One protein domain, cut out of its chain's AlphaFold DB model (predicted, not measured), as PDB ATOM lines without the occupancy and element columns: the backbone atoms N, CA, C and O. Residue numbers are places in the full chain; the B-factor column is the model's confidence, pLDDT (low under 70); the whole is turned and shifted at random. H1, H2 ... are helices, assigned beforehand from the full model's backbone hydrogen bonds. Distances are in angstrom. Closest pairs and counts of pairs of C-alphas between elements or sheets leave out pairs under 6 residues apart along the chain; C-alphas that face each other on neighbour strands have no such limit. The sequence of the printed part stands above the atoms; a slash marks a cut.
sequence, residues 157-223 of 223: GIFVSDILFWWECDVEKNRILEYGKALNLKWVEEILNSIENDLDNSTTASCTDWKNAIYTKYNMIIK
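AT A GLANCE: This is residues 157 to 223 of the 223 residues of an uncharacterized protein of Cellulophaga fucicola (UniProt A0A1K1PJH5). Four helices make a body of flat outline in two levels: H1 packs on H2 on one side and on H4 on the other, and H3, folding back from H2 as a hairpin, begins beneath H1 and runs on at a slant to it. Residues 199 to 204, of which 199 and 200 belong to H3 and 201 to 204 to the link before H4, stick out. The 67 printed residues hold H1, H2, H3, H4 in order: all helix, no named strand, compact, radius of gyration of the C-alphas 11.5 A, spans 33 by 32 by 16 A.

IN THESE COORDINATES: Find C-alpha 160 at (169.872, 192.365, 233.724); H1 runs from there to 168, 12.3 A. H2 is residues 173 to 182, 14.3 A; H3, 188 to 200, 18.9 A. H4, 207 to 217, 15.0 A, ends at (172.212, 189.323, 222.177).

HOW THE PARTS SIT: H1 and H2, a helical hairpin, touch at C-alphas 166 and 176, 7.0 A. H3 touches H2 with residues 188 to 192 alone, C-alphas 180 and 188 at 5.9 A, also a helical hairpin. H1 touches H4 at C-alphas 160 and 211, 6.7 A, a steep tilt of 42 degrees. H2 and H4 are apart. In each helix every O i to N i+4 pair is within hydrogen-bond range.

THE WHOLE: The printed part has no cut and no long link. Residues 199 to 205 are under pLDDT 70.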
ATOM      1  N   GLY A 157     168.261 196.709 229.896       97.56
ATOM      2  CA  GLY A 157     169.669 196.476 230.208       97.56
ATOM      3  C   GLY A 157     170.057 196.803 231.648       97.56
ATOM      4  O   GLY A 157     170.825 196.053 232.254       97.56
ATOM      5  N   ILE A 158     169.505 197.877 232.227       97.75
ATOM      6  CA  ILE A 158     169.859 198.279 233.599       97.75
ATOM      7  C   ILE A 158     169.451 197.220 234.645       97.75
ATOM      8  O   ILE A 158     170.101 197.112 235.681       97.75
ATOM      9  N   PHE A 159     168.448 196.385 234.346       97.94
ATOM     10  CA  PHE A 159     167.929 195.357 235.256       97.94
ATOM     11  C   PHE A 159     168.477 193.944 235.007       97.94
ATOM     12  O   PHE A 159     168.152 193.033 235.760       97.94
ATOM     13  N   VAL A 160     169.329 193.718 233.997       96.81
ATOM     14  CA  VAL A 160     169.872 192.365 233.724       96.81
ATOM     15  C   VAL A 160     170.626 191.808 234.925       96.81
ATOM     16  O   VAL A 160     170.432 190.650 235.278       96.81
ATOM     17  N   SER A 161     171.452 192.633 235.574       94.75
ATOM     18  CA  SER A 161     172.179 192.202 236.774       94.75
ATOM     19  C   SER A 161     171.227 191.806 237.905       94.75
ATOM     20  O   SER A 161     171.542 190.894 238.658       94.75
ATOM     21  N   ASP A 162     170.063 192.449 238.001       96.25
ATOM     22  CA  ASP A 162     169.081 192.150 239.044       96.25
ATOM     23  C   ASP A 162     168.326 190.854 238.734       96.25
ATOM     24  O   ASP A 162     168.130 190.040 239.626       96.25
ATOM     25  N   ILE A 163     167.989 190.606 237.462       96.69
ATOM     26  CA  ILE A 163     167.399 189.329 237.023       96.69
ATOM     27  C   ILE A 163     168.335 188.163 237.353       96.69
ATOM     28  O   ILE A 163     167.884 187.154 237.894       96.69
ATOM     29  N   LEU A 164     169.628 188.312 237.041       94.50
ATOM     30  CA  LEU A 164     170.642 187.305 237.359       94.50
ATOM     31  C   LEU A 164     170.778 187.114 238.872       94.50
ATOM     32  O   LEU A 164     170.769 185.981 239.334       94.50
ATOM     33  N   PHE A 165     170.819 188.205 239.639       93.88
ATOM     34  CA  PHE A 165     170.898 188.150 241.096       93.88
ATOM     35  C   PHE A 165     169.689 187.446 241.729       93.88
ATOM     36  O   PHE A 165     169.858 186.597 242.600       93.88
ATOM     37  N   TRP A 166     168.465 187.757 241.289       95.38
ATOM     38  CA  TRP A 166     167.261 187.086 241.784       95.38
ATOM     39  C   TRP A 166     167.286 185.593 241.488       95.38
ATOM     40  O   TRP A 166     166.925 184.794 242.350       95.38
ATOM     41  N   TRP A 167     167.736 185.221 240.291       94.12
ATOM     42  CA  TRP A 167     167.904 183.825 239.919       94.12
ATOM     43  C   TRP A 167     168.966 183.125 240.787       94.12
ATOM     44  O   TRP A 167     168.691 182.055 241.317       94.12
ATOM     45  N   GLU A 168     170.131 183.745 241.011       91.06
ATOM     46  CA  GLU A 168     171.195 183.204 241.879       91.06
ATOM     47  C   GLU A 168     170.768 183.054 243.344       91.06
ATOM     48  O   GLU A 168     171.283 182.198 244.059       91.06
ATOM     49  N   CYS A 169     169.845 183.898 243.804       92.12
ATOM     50  CA  CYS A 169     169.296 183.867 245.157       92.12
ATOM     51  C   CYS A 169     168.074 182.944 245.298       92.12
ATOM     52  O   CYS A 169     167.338 183.067 246.278       92.12
ATOM     53  N   ASP A 170     167.837 182.050 244.333       92.25
ATOM     54  CA  ASP A 170     166.729 181.090 244.326       92.25
ATOM     55  C   ASP A 170     165.337 181.745 244.466       92.25
ATOM     56  O   ASP A 170     164.392 181.145 244.992       92.25
ATOM     57  N   VAL A 171     165.170 182.983 243.981       94.50
ATOM     58  CA  VAL A 171     163.837 183.592 243.869       94.50
ATOM     59  C   VAL A 171     163.026 182.780 242.858       94.50
ATOM     60  O   VAL A 171     163.484 182.502 241.751       94.50
ATOM     61  N   GLU A 172     161.796 182.407 243.222       95.19
ATOM     62  CA  GLU A 172     160.947 181.577 242.363       95.19
ATOM     63  C   GLU A 172     160.797 182.198 240.962       95.19
ATOM     64  O   GLU A 172     160.454 183.373 240.823       95.19
ATOM     65  N   LYS A 173     160.975 181.398 239.902       95.56
ATOM     66  CA  LYS A 173     160.861 181.843 238.499       95.56
ATOM     67  C   LYS A 173     159.597 182.664 238.228       95.56
ATOM     68  O   LYS A 173     159.673 183.727 237.616       95.56
ATOM     69  N   ASN A 174     158.440 182.206 238.711       96.56
ATOM     70  CA  ASN A 174     157.171 182.922 238.547       96.56
ATOM     71  C   ASN A 174     157.214 184.318 239.176       96.56
ATOM     72  O   ASN A 174     156.693 185.274 238.605       96.56
ATOM     73  N   ARG A 175     157.887 184.447 240.320       96.00
ATOM     74  CA  ARG A 175     158.062 185.716 241.017       96.00
ATOM     75  C   ARG A 175     158.981 186.659 240.242       96.00
ATOM     76  O   ARG A 175     158.638 187.825 240.067       96.00
ATOM     77  N   ILE A 176     160.076 186.150 239.677       97.12
ATOM     78  CA  ILE A 176     160.947 186.934 238.785       97.12
ATOM     79  C   ILE A 176     160.171 187.424 237.548       97.12
ATOM     80  O   ILE A 176     160.309 188.578 237.139       97.12
ATOM     81  N   LEU A 177     159.303 186.587 236.970       97.62
ATOM     82  CA  LEU A 177     158.440 186.986 235.852       97.62
ATOM     83  C   LEU A 177     157.433 188.078 236.254       97.62
ATOM     84  O   LEU A 177     157.188 189.007 235.477       97.62
ATOM     85  N   GLU A 178     156.872 188.021 237.464       96.94
ATOM     86  CA  GLU A 178     156.032 189.095 238.008       96.94
ATOM     87  C   GLU A 178     156.805 190.409 238.164       96.94
ATOM     88  O   GLU A 178     156.287 191.465 237.784       96.94
ATOM     89  N   TYR A 179     158.048 190.351 238.658       96.88
ATOM     90  CA  TYR A 179     158.935 191.516 238.757       96.88
ATOM     91  C   TYR A 179     159.193 192.113 237.381       96.88
ATOM     92  O   TYR A 179     158.972 193.307 237.173       96.88
ATOM     93  N   GLY A 180     159.550 191.264 236.416       97.69
ATOM     94  CA  GLY A 180     159.733 191.640 235.021       97.69
ATOM     95  C   GLY A 180     158.520 192.355 234.442       97.69
ATOM     96  O   GLY A 180     158.639 193.447 233.893       97.69
ATOM     97  N   LYS A 181     157.328 191.792 234.636       97.44
ATOM     98  CA  LYS A 181     156.076 192.394 234.169       97.44
ATOM     99  C   LYS A 181     155.800 193.746 234.825       97.44
ATOM    100  O   LYS A 181     155.397 194.681 234.135       97.44
ATOM    101  N   ALA A 182     156.003 193.867 236.135       96.00
ATOM    102  CA  ALA A 182     155.788 195.120 236.856       96.00
ATOM    103  C   ALA A 182     156.752 196.219 236.387       96.00
ATOM    104  O   ALA A 182     156.337 197.357 236.159       96.00
ATOM    105  N   LEU A 183     158.017 195.852 236.184       96.88
ATOM    106  CA  LEU A 183     159.078 196.704 235.654       96.88
ATOM    107  C   LEU A 183     159.002 196.875 234.126       96.88
ATOM    108  O   LEU A 183     159.838 197.570 233.561       96.88
ATOM    109  N   ASN A 184     158.006 196.296 233.446       97.56
ATOM    110  CA  ASN A 184     157.854 196.327 231.987       97.56
ATOM    111  C   ASN A 184     159.127 195.887 231.228       97.56
ATOM    112  O   ASN A 184     159.519 196.509 230.239       97.56
ATOM    113  N   LEU A 185     159.783 194.841 231.726       98.00
ATOM    114  CA  LEU A 185     160.967 194.233 231.129       98.00
ATOM    115  C   LEU A 185     160.528 193.197 230.097       98.00
ATOM    116  O   LEU A 185     159.761 192.281 230.394       98.00
ATOM    117  N   LYS A 186     161.016 193.352 228.871       97.50
ATOM    118  CA  LYS A 186     160.613 192.567 227.707       97.50
ATOM    119  C   LYS A 186     161.211 191.164 227.702       97.50
ATOM    120  O   LYS A 186     160.562 190.256 227.206       97.50
ATOM    121  N   TRP A 187     162.436 191.012 228.202       97.44
ATOM    122  CA  TRP A 187     163.274 189.838 227.920       97.44
ATOM    123  C   TRP A 187     163.453 188.873 229.097       97.44
ATOM    124  O   TRP A 187     164.332 188.016 229.057       97.44
ATOM    125  N   VAL A 188     162.687 189.036 230.179       97.50
ATOM    126  CA  VAL A 188     162.915 188.282 231.427       97.50
ATOM    127  C   VAL A 188     162.749 186.782 231.219       97.50
ATOM    128  O   VAL A 188     163.593 186.009 231.661       97.50
ATOM    129  N   GLU A 189     161.702 186.368 230.510       97.00
ATOM    130  CA  GLU A 189     161.441 184.954 230.245       97.00
ATOM    131  C   GLU A 189     162.551 184.324 229.396       97.00
ATOM    132  O   GLU A 189     163.068 183.258 229.732       97.00
ATOM    133  N   GLU A 190     162.981 184.999 228.330       95.06
ATOM    134  CA  GLU A 190     164.046 184.511 227.458       95.06
ATOM    135  C   GLU A 190     165.410 184.483 228.149       95.06
ATOM    136  O   GLU A 190     166.223 183.609 227.845       95.06
ATOM    137  N   ILE A 191     165.672 185.419 229.068       93.88
ATOM    138  CA  ILE A 191     166.876 185.412 229.903       93.88
ATOM    139  C   ILE A 191     166.864 184.181 230.815       93.88
ATOM    140  O   ILE A 191     167.800 183.387 230.752       93.88
ATOM    141  N   LEU A 192     165.798 183.966 231.592       93.69
ATOM    142  CA  LEU A 192     165.704 182.825 232.512       93.69
ATOM    143  C   LEU A 192     165.800 181.485 231.773       93.69
ATOM    144  O   LEU A 192     166.573 180.615 232.165       93.69
ATOM    145  N   ASN A 193     165.095 181.349 230.646       91.44
ATOM    146  CA  ASN A 193     165.171 180.143 229.824       91.44
ATOM    147  C   ASN A 193     166.582 179.924 229.252       91.44
ATOM    148  O   ASN A 193     166.995 178.780 229.080       91.44
ATOM    149  N   SER A 194     167.335 180.984 228.930       87.88
ATOM    150  CA  SER A 194     168.713 180.820 228.447       87.88
ATOM    151  C   SER A 194     169.656 180.279 229.524       87.88
ATOM    152  O   SER A 194     170.475 179.422 229.218       87.88
ATOM    153  N   ILE A 195     169.477 180.703 230.777       85.12
ATOM    154  CA  ILE A 195     170.285 180.241 231.913       85.12
ATOM    155  C   ILE A 195     170.018 178.755 232.189       85.12
ATOM    156  O   ILE A 195     170.953 177.965 232.286       85.12
ATOM    157  N   GLU A 196     168.742 178.359 232.248       83.56
ATOM    158  CA  GLU A 196     168.334 176.964 232.483       83.56
ATOM    159  C   GLU A 196     168.877 176.015 231.399       83.56
ATOM    160  O   GLU A 196     169.440 174.968 231.714       83.56
ATOM    161  N   ASN A 197     168.793 176.408 230.122       81.00
ATOM    162  CA  ASN A 197     169.297 175.593 229.012       81.00
ATOM    163  C   ASN A 197     170.834 175.476 228.990       81.00
ATOM    164  O   ASN A 197     171.360 174.454 228.553       81.00
ATOM    165  N   ASP A 198     171.568 176.504 229.420       76.62
ATOM    166  CA  ASP A 198     173.035 176.450 229.478       76.62
ATOM    167  C   ASP A 198     173.526 175.553 230.629       76.62
ATOM    168  O   ASP A 198     174.526 174.845 230.472       76.62
ATOM    169  N   LEU A 199     172.800 175.521 231.754       60.25
ATOM    170  CA  LEU A 199     173.087 174.623 232.882       60.25
ATOM    171  C   LEU A 199     172.915 173.152 232.507       60.25
ATOM    172  O   LEU A 199     173.770 172.329 232.846       60.25
ATOM    173  N   ASP A 200     171.871 172.838 231.741       57.47
ATOM    174  CA  ASP A 200     171.634 171.487 231.227       57.47
ATOM    175  C   ASP A 200     172.743 171.025 230.259       57.47
ATOM    176  O   ASP A 200     172.990 169.826 230.114       57.47
ATOM    177  N   ASN A 201     173.466 171.967 229.638       57.69
ATOM    178  CA  ASN A 201     174.532 171.705 228.667       57.69
ATOM    179  C   ASN A 201     175.961 171.769 229.251       57.69
ATOM    180  O   ASN A 201     176.937 171.687 228.502       57.69
ATOM    181  N   SER A 202     176.115 171.804 230.582       52.28
ATOM    182  CA  SER A 202     177.378 171.623 231.333       52.28
ATOM    183  C   SER A 202     178.485 172.681 231.162       52.28
ATOM    184  O   SER A 202     179.592 172.498 231.672       52.28
ATOM    185  N   THR A 203     178.217 173.816 230.514       54.81
ATOM    186  CA  THR A 203     179.154 174.951 230.501       54.81
ATOM    187  C   THR A 203     178.937 175.833 231.726       54.81
ATOM    188  O   THR A 203     177.944 176.544 231.820       54.81
ATOM    189  N   THR A 204     179.892 175.815 232.661       55.62
ATOM    190  CA  THR A 204     179.956 176.713 233.827       55.62
ATOM    191  C   THR A 204     180.298 178.143 233.390       55.62
ATOM    192  O   THR A 204     181.406 178.625 233.633       55.62
ATOM    193  N   ALA A 205     179.390 178.803 232.674       64.69
ATOM    194  CA  ALA A 205     179.494 180.232 232.409       64.69
ATOM    195  C   ALA A 205     179.313 180.997 233.730       64.69
ATOM    196  O   ALA A 205     178.455 180.653 234.541       64.69
ATOM    197  N   SER A 206     180.143 182.010 233.977       76.56
ATOM    198  CA  SER A 206     179.951 182.885 235.136       76.56
ATOM    199  C   SER A 206     178.770 183.835 234.899       76.56
ATOM    200  O   SER A 206     178.445 184.154 233.754       76.56
ATOM    201  N   CYS A 207     178.181 184.402 235.958       77.50
ATOM    202  CA  CYS A 207     177.173 185.462 235.805       77.50
ATOM    203  C   CYS A 207     177.678 186.681 235.027       77.50
ATOM    204  O   CYS A 207     176.899 187.369 234.367       77.50
ATOM    205  N   THR A 208     178.990 186.929 235.039       82.44
ATOM    206  CA  THR A 208     179.592 187.970 234.197       82.44
ATOM    207  C   THR A 208     179.510 187.606 232.714       82.44
ATOM    208  O   THR A 208     179.182 188.467 231.895       82.44
ATOM    209  N   ASP A 209     179.740 186.339 232.364       84.44
ATOM    210  CA  ASP A 209     179.647 185.857 230.984       84.44
ATOM    211  C   ASP A 209     178.203 185.908 230.480       84.44
ATOM    212  O   ASP A 209     177.950 186.436 229.394       84.44
ATOM    213  N   TRP A 210     177.240 185.460 231.296       85.62
ATOM    214  CA  TRP A 210     175.817 185.569 230.966       85.62
ATOM    215  C   TRP A 210     175.386 187.015 230.775       85.62
ATOM    216  O   TRP A 210     174.754 187.335 229.770       85.62
ATOM    217  N   LYS A 211     175.775 187.911 231.685       90.06
ATOM    218  CA  LYS A 211     175.459 189.338 231.579       90.06
ATOM    219  C   LYS A 211     175.930 189.919 230.241       90.06
ATOM    220  O   LYS A 211     175.138 190.523 229.519       90.06
ATOM    221  N   ASN A 212     177.188 189.682 229.870       89.44
ATOM    222  CA  ASN A 212     177.756 190.185 228.616       89.44
ATOM    223  C   ASN A 212     177.086 189.562 227.378       89.44
ATOM    224  O   ASN A 212     176.826 190.258 226.386       89.44
ATOM    225  N   ALA A 213     176.767 188.266 227.434       89.00
ATOM    226  CA  ALA A 213     176.051 187.569 226.372       89.00
ATOM    227  C   ALA A 213     174.634 188.132 226.178       89.00
ATOM    228  O   ALA A 213     174.240 188.412 225.044       89.00
ATOM    229  N   ILE A 214     173.892 188.370 227.266       92.56
ATOM    230  CA  ILE A 214     172.548 188.967 227.261       92.56
ATOM    231  C   ILE A 214     172.600 190.381 226.674       92.56
ATOM    232  O   ILE A 214     171.846 190.688 225.743       92.56
ATOM    233  N   TYR A 215     173.523 191.224 227.147       93.75
ATOM    234  CA  TYR A 215     173.682 192.588 226.639       93.75
ATOM    235  C   TYR A 215     173.940 192.633 225.137       93.75
ATOM    236  O   TYR A 215     173.323 193.435 224.430       93.75
ATOM    237  N   THR A 216     174.798 191.741 224.645       91.69
ATOM    238  CA  THR A 216     175.115 191.640 223.219       91.69
ATOM    239  C   THR A 216     173.921 191.117 222.422       91.69
ATOM    240  O   THR A 216     173.525 191.727 221.430       91.69
ATOM    241  N   LYS A 217     173.312 190.010 222.870       92.62
ATOM    242  CA  LYS A 217     172.212 189.323 222.177       92.62
ATOM    243  C   LYS A 217     170.998 190.227 221.973       92.62
ATOM    244  O   LYS A 217     170.378 190.178 220.912       92.62
ATOM    245  N   TYR A 218     170.672 191.050 222.967       93.44
ATOM    246  CA  TYR A 218     169.487 191.911 222.942       93.44
ATOM    247  C   TYR A 218     169.806 193.393 222.702       93.44
ATOM    248  O   TYR A 218     168.908 194.227 222.807       93.44
ATOM    249  N   ASN A 219     171.058 193.724 222.354       94.19
ATOM    250  CA  ASN A 219     171.523 195.086 222.066       94.19
ATOM    251  C   ASN A 219     171.120 196.093 223.163       94.19
ATOM    252  O   ASN A 219     170.452 197.096 222.906       94.19
ATOM    253  N   MET A 220     171.490 195.779 224.406       96.38
ATOM    254  CA  MET A 220     171.058 196.525 225.592       96.38
ATOM    255  C   MET A 220     172.010 197.651 226.005       96.38
ATOM    256  O   MET A 220     171.675 198.403 226.915       96.38
ATOM    257  N   ILE A 221     173.166 197.784 225.350       96.00
ATOM    258  CA  ILE A 221     174.127 198.871 225.574       96.00
ATOM    259  C   ILE A 221     173.866 199.983 224.553       96.00
ATOM    260  O   ILE A 221     173.785 199.734 223.347       96.00
ATOM    261  N   ILE A 222     173.740 201.214 225.038       93.31
ATOM    262  CA  ILE A 222     173.620 202.430 224.236       93.31
ATOM    263  C   ILE A 222     175.034 202.892 223.871       93.31
ATOM    264  O   ILE A 222     175.877 203.075 224.749       93.31
ATOM    265  N   LYS A 223     175.274 203.041 222.567       82.25
ATOM    266  CA  LYS A 223     176.551 203.476 221.986       82.25
ATOM    267  C   LYS A 223     176.601 204.982 221.792       82.25
ATOM    268  O   LYS A 223     175.543 205.551 221.442       82.25
TER     269      LYS A 223